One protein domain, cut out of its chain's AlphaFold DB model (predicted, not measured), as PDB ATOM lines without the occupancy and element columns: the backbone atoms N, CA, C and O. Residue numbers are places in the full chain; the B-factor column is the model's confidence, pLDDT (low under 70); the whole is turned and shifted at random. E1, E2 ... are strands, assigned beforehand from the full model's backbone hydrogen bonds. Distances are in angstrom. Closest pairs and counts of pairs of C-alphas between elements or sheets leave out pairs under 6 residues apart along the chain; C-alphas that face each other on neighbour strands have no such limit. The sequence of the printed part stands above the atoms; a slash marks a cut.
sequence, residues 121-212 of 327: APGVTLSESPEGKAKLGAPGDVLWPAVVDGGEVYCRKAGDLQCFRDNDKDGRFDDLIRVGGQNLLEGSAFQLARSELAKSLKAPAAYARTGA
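What this domain is: This is residues 121 to 212 of the 327 residues of an uncharacterized protein of Caulobacter vibrioides (UniProt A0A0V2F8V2). A small closed barrel of six antiparallel strands, E1 to E6, has a long loop, residues 180 to 198, reaching far out from it between E5 and E6. The ring closes where the last strand, E6, meets the short first strand, E1, and E6 bends strongly on its way round. The printed part has 92 residues, with no named helix and six named strands in the order E1, E2, E3, E4, E5, E6; round the ring they follow the same order, back to E1. The class is all strand, though under half of the residues, 42 of 92, are in named elements. The whole is compact, with a radius of gyration of the C-alphas of 12.3 A and spans of 33 by 26 by 24 A.

Where its parts are: E1, residues 124 to 126, begins with C-alpha 124 at (-0.883, -5.399, 84.558) and is 6.8 A long. E2, residues 142 to 148, measures 18.3 A, and E3, residues 151 to 158, measures 21.8 A. E4, residues 160 to 165, is 16.7 A long. E5, residues 172 to 179, measures 19.4 A and bends by 58 degrees at residue 175. E6, residues 199 to 208, measures 21.5 A, bends by 93 degrees at residue 202 and ends with C-alpha 208 at (-5.058, -2.816, 81.905).

How they stand to each other: The six strands form a meander, each the antiparallel neighbour of the one before. E1 and E2 are a hairpin, with N 124 and O 143 at 3.0 A. E2 and E3 are a hairpin at 133 degrees between directions, with N 146 and O 153 at 2.8 A. The hairpin of E3 and E4 stands at 147 degrees, with N 156 and O 162 at 2.8 A. In the hairpin of E4 and E5, N 177 and O 163 are 2.7 A apart. E5 and E6 are a hairpin at 118 degrees, with N 173 and O 205 at 2.8 A. E6 and E1 are antiparallel neighbours at 114 degrees, with N 208 and O 125 at 2.8 A. The pairing of E6 is staggered: residues 199 to 206 pair with E5 and residues 207 to 208 with E1. E1 and E4 are apart, and so are E3 and E6, for instance.

The domain as a whole: The two C-alphas farthest apart are those of Asp 170 and Glu 186, 35.4 A. The printed part has no cut. The links E1 to E2, 15 residues, and E5 to E6, 19 residues, are long. The mean pLDDT of the printed part is 85.5; residue 158, residues 180 to 187 and residues 194 to 196 are under 70.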
ATOM      1  N   ALA A 121       4.284 -10.686  91.930       92.69
ATOM      2  CA  ALA A 121       2.903 -10.411  92.304       92.69
ATOM      3  C   ALA A 121       2.011 -10.186  91.056       92.69
ATOM      4  O   ALA A 121       2.520  -9.768  90.009       92.69
ATOM      5  N   PRO A 122       0.687 -10.428  91.156       93.00
ATOM      6  CA  PRO A 122      -0.281 -10.081  90.116       93.00
ATOM      7  C   PRO A 122      -0.120  -8.634  89.641       93.00
ATOM      8  O   PRO A 122      -0.020  -7.713  90.454       93.00
ATOM      9  N   GLY A 123      -0.085  -8.443  88.325       93.50
ATOM     10  CA  GLY A 123       0.282  -7.175  87.709       93.50
ATOM     11  C   GLY A 123      -0.716  -6.674  86.676       93.50
ATOM     12  O   GLY A 123      -1.937  -6.738  86.849       93.50
ATOM     13  N   VAL A 124      -0.159  -6.110  85.611       95.31
ATOM     14  CA  VAL A 124      -0.883  -5.399  84.558       95.31
ATOM     15  C   VAL A 124      -0.521  -5.955  83.190       95.31
ATOM     16  O   VAL A 124       0.515  -6.594  83.019       95.31
ATOM     17  N   THR A 125      -1.365  -5.692  82.203       95.81
ATOM     18  CA  THR A 125      -1.148  -6.111  80.817       95.81
ATOM     19  C   THR A 125      -1.087  -4.887  79.917       95.81
ATOM     20  O   THR A 125      -1.956  -4.023  80.017       95.81
ATOM     21  N   LEU A 126      -0.087  -4.802  79.039       95.56
ATOM     22  CA  LEU A 126      -0.009  -3.733  78.040       95.56
ATOM     23  C   LEU A 126      -1.191  -3.822  77.065       95.56
ATOM     24  O   LEU A 126      -1.407  -4.860  76.437       95.56
ATOM     25  N   SER A 127      -1.929  -2.722  76.916       96.12
ATOM     26  CA  SER A 127      -3.014  -2.597  75.933       96.12
ATOM     27  C   SER A 127      -2.471  -2.261  74.540       96.12
ATOM     28  O   SER A 127      -3.097  -2.586  73.533       96.12
ATOM     29  N   GLU A 128      -1.287  -1.647  74.473       93.81
ATOM     30  CA  GLU A 128      -0.582  -1.276  73.244       93.81
ATOM     31  C   GLU A 128       0.947  -1.400  73.402       93.81
ATOM     32  O   GLU A 128       1.461  -1.519  74.513       93.81
ATOM     33  N   SER A 129       1.703  -1.359  72.297       93.12
ATOM     34  CA  SER A 129       3.174  -1.282  72.352       93.12
ATOM     35  C   SER A 129       3.644   0.136  72.706       93.12
ATOM     36  O   SER A 129       3.382   1.047  71.913       93.12
ATOM     37  N   PRO A 130       4.434   0.353  73.779       93.81
ATOM     38  CA  PRO A 130       4.971   1.674  74.097       93.81
ATOM     39  C   PRO A 130       5.783   2.266  72.935       93.81
ATOM     40  O   PRO A 130       6.616   1.590  72.325       93.81
ATOM     41  N   GLU A 131       5.515   3.530  72.596       92.75
ATOM     42  CA  GLU A 131       6.051   4.231  71.412       92.75
ATOM     43  C   GLU A 131       5.890   3.473  70.067       92.75
ATOM     44  O   GLU A 131       6.668   3.712  69.137       92.75
ATOM     45  N   GLY A 132       4.948   2.526  69.965       88.19
ATOM     46  CA  GLY A 132       4.781   1.637  68.808       88.19
ATOM     47  C   GLY A 132       5.908   0.608  68.629       88.19
ATOM     48  O   GLY A 132       6.119   0.109  67.523       88.19
ATOM     49  N   LYS A 133       6.692   0.309  69.677       88.06
ATOM     50  CA  LYS A 133       7.920  -0.501  69.584       88.06
ATOM     51  C   LYS A 133       7.790  -1.826  70.322       88.06
ATOM     52  O   LYS A 133       7.955  -1.869  71.535       88.06
ATOM     53  N   ALA A 134       7.689  -2.924  69.572       85.25
ATOM     54  CA  ALA A 134       7.655  -4.290  70.114       85.25
ATOM     55  C   ALA A 134       8.785  -4.602  71.124       85.25
ATOM     56  O   ALA A 134       8.576  -5.335  72.085       85.25
ATOM     57  N   LYS A 135       9.976  -3.995  70.974       88.38
ATOM     58  CA  LYS A 135      11.088  -4.164  71.933       88.38
ATOM     59  C   LYS A 135      10.837  -3.573  73.330       88.38
ATOM     60  O   LYS A 135      11.565  -3.931  74.249       88.38
ATOM     61  N   LEU A 136       9.864  -2.669  73.472       89.19
ATOM     62  CA  LEU A 136       9.390  -2.122  74.749       89.19
ATOM     63  C   LEU A 136       8.189  -2.904  75.305       89.19
ATOM     64  O   LEU A 136       7.863  -2.770  76.477       89.19
ATOM     65  N   GLY A 137       7.547  -3.728  74.477       91.38
ATOM     66  CA  GLY A 137       6.385  -4.524  74.841       91.38
ATOM     67  C   GLY A 137       5.473  -4.778  73.648       91.38
ATOM     68  O   GLY A 137       5.348  -3.931  72.758       91.38
ATOM     69  N   ALA A 138       4.842  -5.946  73.626       93.25
ATOM     70  CA  ALA A 138       3.713  -6.243  72.751       93.25
ATOM     71  C   ALA A 138       2.382  -5.990  73.491       93.25
ATOM     72  O   ALA A 138       2.342  -6.099  74.718       93.25
ATOM     73  N   PRO A 139       1.277  -5.697  72.780       94.56
ATOM     74  CA  PRO A 139      -0.056  -5.772  73.371       94.56
ATOM     75  C   PRO A 139      -0.291  -7.195  73.896       94.56
ATOM     76  O   PRO A 139      -0.036  -8.164  73.180       94.56
ATOM     77  N   GLY A 140      -0.754  -7.327  75.138       92.69
ATOM     78  CA  GLY A 140      -0.884  -8.618  75.823       92.69
ATOM     79  C   GLY A 140       0.307  -9.018  76.706       92.69
ATOM     80  O   GLY A 140       0.161  -9.944  77.502       92.69
ATOM     81  N   ASP A 141       1.449  -8.319  76.646       92.75
ATOM     82  CA  ASP A 141       2.567  -8.564  77.570       92.75
ATOM     83  C   ASP A 141       2.162  -8.253  79.019       92.75
ATOM     84  O   ASP A 141       1.591  -7.197  79.306       92.75
ATOM     85  N   VAL A 142       2.513  -9.151  79.944       93.38
ATOM     86  CA  VAL A 142       2.279  -8.992  81.387       93.38
ATOM     87  C   VAL A 142       3.493  -8.344  82.051       93.38
ATOM     88  O   VAL A 142       4.611  -8.845  81.936       93.38
ATOM     89  N   LEU A 143       3.260  -7.249  82.775       93.44
ATOM     90  CA  LEU A 143       4.252  -6.518  83.562       93.44
ATOM     91  C   LEU A 143       3.916  -6.674  85.052       93.44
ATOM     92  O   LEU A 143       2.780  -6.432  85.468       93.44
ATOM     93  N   TRP A 144       4.897  -7.048  85.869       93.06
ATOM     94  CA  TRP A 144       4.712  -7.246  87.310       93.06
ATOM     95  C   TRP A 144       5.074  -5.994  88.120       93.06
ATOM     96  O   TRP A 144       5.984  -5.262  87.728       93.06
ATOM     97  N   PRO A 145       4.406  -5.727  89.255       94.00
ATOM     98  CA  PRO A 145       4.692  -4.550  90.060       94.00
ATOM     99  C   PRO A 145       6.005  -4.705  90.840       94.00
ATOM    100  O   PRO A 145       6.348  -5.771  91.355       94.00
ATOM    101  N   ALA A 146       6.718  -3.597  90.974       91.31
ATOM    102  CA  ALA A 146       7.962  -3.443  91.709       91.31
ATOM    103  C   ALA A 146       7.983  -2.084  92.423       91.31
ATOM    104  O   ALA A 146       7.194  -1.192  92.111       91.31
ATOM    105  N   VAL A 147       8.895  -1.920  93.379       88.62
ATOM    106  CA  VAL A 147       9.168  -0.637  94.040       88.62
ATOM    107  C   VAL A 147      10.545  -0.157  93.598       88.62
ATOM    108  O   VAL A 147      11.511  -0.915  93.673       88.62
ATOM    109  N   VAL A 148      10.638   1.091  93.132       84.94
ATOM    110  CA  VAL A 148      11.883   1.754  92.708       84.94
ATOM    111  C   VAL A 148      11.832   3.216  93.149       84.94
ATOM    112  O   VAL A 148      10.908   3.946  92.781       84.94
ATOM    113  N   ASP A 149      12.827   3.631  93.939       77.94
ATOM    114  CA  ASP A 149      12.940   4.970  94.540       77.94
ATOM    115  C   ASP A 149      11.661   5.400  95.294       77.94
ATOM    116  O   ASP A 149      11.152   6.506  95.134       77.94
ATOM    117  N   GLY A 150      11.087   4.474  96.076       78.38
ATOM    118  CA  GLY A 150       9.838   4.655  96.835       78.38
ATOM    119  C   GLY A 150       8.548   4.616  96.001       78.38
ATOM    120  O   GLY A 150       7.481   4.332  96.544       78.38
ATOM    121  N   GLY A 151       8.627   4.844  94.688       85.38
ATOM    122  CA  GLY A 151       7.493   4.754  93.767       85.38
ATOM    123  C   GLY A 151       7.209   3.324  93.299       85.38
ATOM    124  O   GLY A 151       8.112   2.494  93.203       85.38
ATOM    125  N   GLU A 152       5.952   3.044  92.953       90.94
ATOM    126  CA  GLU A 152       5.594   1.813  92.246       90.94
ATOM    127  C   GLU A 152       5.931   1.926  90.752       90.94
ATOM    128  O   GLU A 152       5.786   2.991  90.147       90.94
ATOM    129  N   VAL A 153       6.402   0.827  90.168       92.81
ATOM    130  CA  VAL A 153       6.705   0.680  88.738       92.81
ATOM    131  C   VAL A 153       6.287  -0.718  88.276       92.81
ATOM    132  O   VAL A 153       6.143  -1.622  89.095       92.81
ATOM    133  N   TYR A 154       6.114  -0.921  86.973       93.75
ATOM    134  CA  TYR A 154       5.668  -2.189  86.390       93.75
ATOM    135  C   TYR A 154       6.717  -2.712  85.404       93.75
ATOM    136  O   TYR A 154       7.026  -2.048  84.417       93.75
ATOM    137  N   CYS A 155       7.305  -3.875  85.686       90.69
ATOM    138  CA  CYS A 155       8.499  -4.386  85.014       90.69
ATOM    139  C   CYS A 155       8.230  -5.608  84.123       90.69
ATOM    140  O   CYS A 155       7.364  -6.428  84.421       90.69
ATOM    141  N   ARG A 156       9.026  -5.751  83.055       87.81
ATOM    142  CA  ARG A 156       9.127  -6.942  82.190       87.81
ATOM    143  C   ARG A 156      10.594  -7.270  81.894       87.81
ATOM    144  O   ARG A 156      11.406  -6.361  81.712       87.81
ATOM    145  N   LYS A 157      10.934  -8.560  81.801       77.81
ATOM    146  CA  LYS A 157      12.267  -9.058  81.407       77.81
ATOM    147  C   LYS A 157      12.254  -9.412  79.920       77.81
ATOM    148  O   LYS A 157      11.537 -10.319  79.510       77.81
ATOM    149  N   ALA A 158      13.028  -8.689  79.114       69.69
ATOM    150  CA  ALA A 158      13.055  -8.825  77.655       69.69
ATOM    151  C   ALA A 158      14.503  -8.726  77.143       69.69
ATOM    152  O   ALA A 158      14.875  -7.786  76.441       69.69
ATOM    153  N   GLY A 159      15.333  -9.679  77.579       71.69
ATOM    154  CA  GLY A 159      16.771  -9.459  77.720       71.69
ATOM    155  C   GLY A 159      17.002  -8.700  79.024       71.69
ATOM    156  O   GLY A 159      16.826  -9.275  80.100       71.69
ATOM    157  N   ASP A 160      17.304  -7.408  78.916       72.31
ATOM    158  CA  ASP A 160      17.344  -6.479  80.050       72.31
ATOM    159  C   ASP A 160      15.967  -6.318  80.722       72.31
ATOM    160  O   ASP A 160      14.917  -6.631  80.141       72.31
ATOM    161  N   LEU A 161      15.961  -5.776  81.945       81.44
ATOM    162  CA  LEU A 161      14.730  -5.405  82.633       81.44
ATOM    163  C   LEU A 161      14.269  -4.000  82.218       81.44
ATOM    164  O   LEU A 161      15.006  -3.015  82.293       81.44
ATOM    165  N   GLN A 162      13.010  -3.914  81.803       87.69
ATOM    166  CA  GLN A 162      12.340  -2.674  81.433       87.69
ATOM    167  C   GLN A 162      11.206  -2.441  82.422       87.69
ATOM    168  O   GLN A 162      10.296  -3.265  82.502       87.69
ATOM    169  N   CYS A 163      11.257  -1.340  83.164       91.31
ATOM    170  CA  CYS A 163      10.211  -0.949  84.098       91.31
ATOM    171  C   CYS A 163       9.510   0.312  83.597       91.31
ATOM    172  O   CYS A 163      10.125   1.163  82.963       91.31
ATOM    173  N   PHE A 164       8.222   0.436  83.878       94.69
ATOM    174  CA  PHE A 164       7.394   1.549  83.434       94.69
ATOM    175  C   PHE A 164       6.709   2.204  84.630       94.69
ATOM    176  O   PHE A 164       6.305   1.505  85.564       94.69
ATOM    177  N   ARG A 165       6.584   3.532  84.621       95.19
ATOM    178  CA  ARG A 165       5.885   4.283  85.671       95.19
ATOM    179  C   ARG A 165       4.696   5.036  85.092       95.19
ATOM    180  O   ARG A 165       4.798   5.677  84.051       95.19
ATOM    181  N   ASP A 166       3.594   4.913  85.810       95.50
ATOM    182  CA  ASP A 166       2.364   5.685  85.693       95.50
ATOM    183  C   ASP A 166       2.413   6.713  86.836       95.50
ATOM    184  O   ASP A 166       2.504   6.308  88.004       95.50
ATOM    185  N   ASN A 167       2.503   8.010  86.523       92.69
ATOM    186  CA  ASN A 167       2.784   9.031  87.538       92.69
ATOM    187  C   ASN A 167       1.523   9.585  88.220       92.69
ATOM    188  O   ASN A 167       1.594   9.936  89.401       92.69
ATOM    189  N   ASP A 168       0.382   9.654  87.524       93.75
ATOM    190  CA  ASP A 168      -0.882  10.196  88.054       93.75
ATOM    191  C   ASP A 168      -1.965   9.132  88.330       93.75
ATOM    192  O   ASP A 168      -2.907   9.400  89.083       93.75
ATOM    193  N   LYS A 169      -1.745   7.896  87.861       92.25
ATOM    194  CA  LYS A 169      -2.592   6.698  87.990       92.25
ATOM    195  C   LYS A 169      -3.781   6.650  87.026       92.25
ATOM    196  O   LYS A 169      -4.760   5.961  87.332       92.25
ATOM    197  N   ASP A 170      -3.705   7.312  85.864       94.69
ATOM    198  CA  ASP A 170      -4.760   7.270  84.833       94.69
ATOM    199  C   ASP A 170      -4.905   5.913  84.106       94.69
ATOM    200  O   ASP A 170      -5.935   5.667  83.471       94.69
ATOM    201  N   GLY A 171      -3.925   5.006  84.232       95.25
ATOM    202  CA  GLY A 171      -3.889   3.736  83.493       95.25
ATOM    203  C   GLY A 171      -2.949   3.729  82.282       95.25
ATOM    204  O   GLY A 171      -3.043   2.836  81.431       95.25
ATOM    205  N   ARG A 172      -2.036   4.699  82.187       97.12
ATOM    206  CA  ARG A 172      -0.984   4.781  81.169       97.12
ATOM    207  C   ARG A 172       0.389   4.914  81.813       97.12
ATOM    208  O   ARG A 172       0.538   5.385  82.930       97.12
ATOM    209  N   PHE A 173       1.417   4.489  81.095       96.88
ATOM    210  CA  PHE A 173       2.800   4.726  81.490       96.88
ATOM    211  C   PHE A 173       3.333   5.993  80.835       96.88
ATOM    212  O   PHE A 173       3.286   6.090  79.610       96.88
ATOM    213  N   ASP A 174       3.899   6.901  81.627       95.56
ATOM    214  CA  ASP A 174       4.584   8.109  81.155       95.56
ATOM    215  C   ASP A 174       6.081   7.873  80.969       95.56
ATOM    216  O   ASP A 174       6.662   8.320  79.984       95.56
ATOM    217  N   ASP A 175       6.718   7.166  81.909       94.75
ATOM    218  CA  ASP A 175       8.171   6.993  81.950       94.75
ATOM    219  C   ASP A 175       8.591   5.545  81.695       94.75
ATOM    220  O   ASP A 175       8.085   4.602  82.310       94.75
ATOM    221  N   LEU A 176       9.609   5.386  80.848       92.19
ATOM    222  CA  LEU A 176      10.443   4.192  80.778       92.19
ATOM    223  C   LEU A 176      11.615   4.340  81.751       92.19
ATOM    224  O   LEU A 176      12.438   5.253  81.656       92.19
ATOM    225  N   ILE A 177      11.727   3.370  82.642       88.31
ATOM    226  CA  ILE A 177      12.761   3.248  83.653       88.31
ATOM    227  C   ILE A 177      13.627   2.044  83.286       88.31
ATOM    228  O   ILE A 177      13.159   0.906  83.200       88.31
ATOM    229  N   ARG A 178      14.911   2.301  83.046       79.12
ATOM    230  CA  ARG A 178      15.897   1.248  82.805       79.12
ATOM    231  C   ARG A 178      16.528   0.843  84.119       79.12
ATOM    232  O   ARG A 178      17.132   1.656  84.816       79.12
ATOM    233  N   VAL A 179      16.396  -0.437  84.427       71.31
ATOM    234  CA  VAL A 179      16.986  -1.052  85.608       71.31
ATOM    235  C   VAL A 179      18.003  -2.060  85.102       71.31
ATOM    236  O   VAL A 179      17.640  -3.066  84.496       71.31
ATOM    237  N   GLY A 180      19.288  -1.772  85.309       60.75
ATOM    238  CA  GLY A 180      20.336  -2.734  84.987       60.75
ATOM    239  C   GLY A 180      20.191  -4.001  85.832       60.75
ATOM    240  O   GLY A 180      19.749  -3.943  86.978       60.75
ATOM    241  N   GLY A 181      20.609  -5.148  85.301       53.06
ATOM    242  CA  GLY A 181      20.781  -6.362  86.100       53.06
ATOM    243  C   GLY A 181      22.025  -6.262  86.986       53.06
ATOM    244  O   GLY A 181      23.038  -6.884  86.680       53.06
ATOM    245  N   GLN A 182      21.991  -5.450  88.053       48.94
ATOM    246  CA  GLN A 182      23.019  -5.517  89.097       48.94
ATOM    247  C   GLN A 182      22.583  -6.465  90.205       48.94
ATOM    248  O   GLN A 182      21.814  -6.122  91.102       48.94
ATOM    249  N   ASN A 183      23.165  -7.652  90.113       45.66
ATOM    250  CA  ASN A 183      23.055  -8.787  91.007       45.66
ATOM    251  C   ASN A 183      23.574  -8.468  92.427       45.66
ATOM    252  O   ASN A 183      24.661  -8.880  92.827       45.66
ATOM    253  N   LEU A 184      22.790  -7.711  93.204       49.56
ATOM    254  CA  LEU A 184      22.933  -7.619  94.665       49.56
ATOM    255  C   LEU A 184      22.636  -8.976  95.322       49.56
ATOM    256  O   LEU A 184      23.337  -9.384  96.247       49.56
ATOM    257  N   LEU A 185      21.639  -9.677  94.777       62.84
ATOM    258  CA  LEU A 185      21.507 -11.126  94.834       62.84
ATOM    259  C   LEU A 185      21.884 -11.650  93.446       62.84
ATOM    260  O   LEU A 185      21.254 -11.263  92.461       62.84
ATOM    261  N   GLU A 186      22.919 -12.480  93.345       64.88
ATOM    262  CA  GLU A 186      23.244 -13.146  92.082       64.88
ATOM    263  C   GLU A 186      22.209 -14.238  91.783       64.88
ATOM    264  O   GLU A 186      21.605 -14.783  92.702       64.88
ATOM    265  N   GLY A 187      21.906 -14.463  90.502       65.88
ATOM    266  CA  GLY A 187      20.812 -15.338  90.052       65.88
ATOM    267  C   GLY A 187      19.393 -14.748  90.146       65.88
ATOM    268  O   GLY A 187      18.511 -15.194  89.413       65.88
ATOM    269  N   SER A 188      19.149 -13.721  90.972       78.06
ATOM    270  CA  SER A 188      17.801 -13.151  91.125       78.06
ATOM    271  C   SER A 188      17.377 -12.298  89.923       78.06
ATOM    272  O   SER A 188      18.049 -11.344  89.535       78.06
ATOM    273  N   ALA A 189      16.209 -12.606  89.361       73.56
ATOM    274  CA  ALA A 189      15.492 -11.768  88.403       73.56
ATOM    275  C   ALA A 189      14.571 -10.741  89.088       73.56
ATOM    276  O   ALA A 189      14.012  -9.876  88.407       73.56
ATOM    277  N   PHE A 190      14.380 -10.852  90.407       81.25
ATOM    278  CA  PHE A 190      13.434 -10.046  91.179       81.25
ATOM    279  C   PHE A 190      14.083  -8.966  92.048       81.25
ATOM    280  O   PHE A 190      13.449  -7.930  92.281       81.25
ATOM    281  N   GLN A 191      15.335  -9.154  92.473       81.31
ATOM    282  CA  GLN A 191      16.147  -8.086  93.050       81.31
ATOM    283  C   GLN A 191      16.526  -7.072  91.963       81.31
ATOM    284  O   GLN A 191      17.053  -7.441  90.917       81.31
ATOM    285  N   LEU A 192      16.271  -5.784  92.207       79.69
ATOM    286  CA  LEU A 192      16.552  -4.730  91.236       79.69
ATOM    287  C   LEU A 192      17.842  -3.981  91.585       79.69
ATOM    288  O   LEU A 192      18.208  -3.840  92.754       79.69
ATOM    289  N   ALA A 193      18.524  -3.469  90.560       71.81
ATOM    290  CA  ALA A 193      19.585  -2.489  90.750       71.81
ATOM    291  C   ALA A 193      19.015  -1.129  91.164       71.81
ATOM    292  O   ALA A 193      17.825  -0.844  91.007       71.81
ATOM    293  N   ARG A 194      19.907  -0.226  91.587       64.50
ATOM    294  CA  ARG A 194      19.586   1.201  91.554       64.50
ATOM    295  C   ARG A 194      19.333   1.623  90.103       64.50
ATOM    296  O   ARG A 194      20.103   1.269  89.212       64.50
ATOM    297  N   SER A 195      18.243   2.349  89.894       63.94
ATOM    298  CA  SER A 195      17.747   2.727  88.574       63.94
ATOM    299  C   SER A 195      18.705   3.641  87.798       63.94
ATOM    300  O   SER A 195      19.391   4.475  88.393       63.94
ATOM    301  N   GLU A 196      18.685   3.560  86.462       67.25
ATOM    302  CA  GLU A 196      19.056   4.711  85.627       67.25
ATOM    303  C   GLU A 196      18.024   5.842  85.818       67.25
ATOM    304  O   GLU A 196      16.922   5.620  86.327       67.25
ATOM    305  N   LEU A 197      18.351   7.065  85.391       74.00
ATOM    306  CA  LEU A 197      17.382   8.165  85.379       74.00
ATOM    307  C   LEU A 197      16.142   7.783  84.556       74.00
ATOM    308  O   LEU A 197      16.261   7.319  83.419       74.00
ATOM    309  N   ALA A 198      14.958   8.001  85.134       83.94
ATOM    310  CA  ALA A 198      13.687   7.790  84.452       83.94
ATOM    311  C   ALA A 198      13.628   8.634  83.171       83.94
ATOM    312  O   ALA A 198      14.053   9.793  83.157       83.94
ATOM    313  N   LYS A 199      13.116   8.045  82.089       89.88
ATOM    314  CA  LYS A 199      12.999   8.709  80.797       89.88
ATOM    315  C   LYS A 199      11.560   8.667  80.305       89.88
ATOM    316  O   LYS A 199      11.075   7.608  79.912       89.88
ATOM    317  N   SER A 200      10.961   9.841  80.176       93.38
ATOM    318  CA  SER A 200       9.625   9.992  79.613       93.38
ATOM    319  C   SER A 200       9.542   9.455  78.181       93.38
ATOM    320  O   SER A 200      10.419   9.686  77.334       93.38
ATOM    321  N   LEU A 201       8.484   8.691  77.938       93.06
ATOM    322  CA  LEU A 201       8.083   8.149  76.650       93.06
ATOM    323  C   LEU A 201       7.626   9.289  75.733       93.06
ATOM    324  O   LEU A 201       7.128  10.322  76.178       93.06
ATOM    325  N   LYS A 202       7.759   9.102  74.417       92.81
ATOM    326  CA  LYS A 202       7.273  10.082  73.425       92.81
ATOM    327  C   LYS A 202       5.752  10.275  73.413       92.81
ATOM    328  O   LYS A 202       5.285  11.273  72.872       92.81
ATOM    329  N   ALA A 203       5.013   9.307  73.937       91.81
ATOM    330  CA  ALA A 203       3.578   9.348  74.182       91.81
ATOM    331  C   ALA A 203       3.277   8.345  75.311       91.81
ATOM    332  O   ALA A 203       3.928   7.290  75.324       91.81
ATOM    333  N   PRO A 204       2.331   8.632  76.224       94.38
ATOM    334  CA  PRO A 204       1.941   7.676  77.250       94.38
ATOM    335  C   PRO A 204       1.383   6.381  76.644       94.38
ATOM    336  O   PRO A 204       0.739   6.425  75.596       94.38
ATOM    337  N   ALA A 205       1.630   5.240  77.290       96.00
ATOM    338  CA  ALA A 205       1.252   3.915  76.780       96.00
ATOM    339  C   ALA A 205       0.231   3.221  77.693       96.00
ATOM    340  O   ALA A 205       0.526   2.963  78.861       96.00
ATOM    341  N   ALA A 206      -0.955   2.905  77.174       96.75
ATOM    342  CA  ALA A 206      -2.059   2.355  77.955       96.75
ATOM    343  C   ALA A 206      -1.833   0.905  78.424       96.75
ATOM    344  O   ALA A 206      -1.333   0.047  77.686       96.75
ATOM    345  N   TYR A 207      -2.298   0.607  79.638       96.44
ATOM    346  CA  TYR A 207      -2.313  -0.735  80.217       96.44
ATOM    347  C   TYR A 207      -3.659  -1.051  80.888       96.44
ATOM    348  O   TYR A 207      -4.473  -0.173  81.166       96.44
ATOM    349  N   ALA A 208      -3.902  -2.331  81.161       96.06
ATOM    350  CA  ALA A 208      -5.058  -2.816  81.905       96.06
ATOM    351  C   ALA A 208      -4.621  -3.483  83.218       96.06
ATOM    352  O   ALA A 208      -3.686  -4.286  83.243       96.06
ATOM    353  N   ARG A 209      -5.329  -3.195  84.319       92.50
ATOM    354  CA  ARG A 209      -5.152  -3.879  85.615       92.50
ATOM    355  C   ARG A 209      -5.837  -5.246  85.575       92.50
ATOM    356  O   ARG A 209      -6.957  -5.406  86.043       92.50
ATOM    357  N   THR A 210      -5.164  -6.212  84.954       88.50
ATOM    358  CA  THR A 210      -5.682  -7.565  84.696       88.50
ATOM    359  C   THR A 210      -5.532  -8.526  85.871       88.50
ATOM    360  O   THR A 210      -6.233  -9.533  85.910       88.50
ATOM    361  N   GLY A 211      -4.607  -8.263  86.802       87.19
ATOM    362  CA  GLY A 211      -4.232  -9.242  87.825       87.19
ATOM    363  C   GLY A 211      -3.501 -10.460  87.247       87.19
ATOM    364  O   GLY A 211      -3.411 -11.492  87.905       87.19
ATOM    365  N   ALA A 212      -2.984 -10.360  86.018       87.25
ATOM    366  CA  ALA A 212      -2.203 -11.422  85.407       87.25
ATOM    367  C   ALA A 212      -0.850 -11.574  86.123       87.25
ATOM    368  O   ALA A 212      -0.150 -10.591  86.375       87.25
TER     369      ALA A 212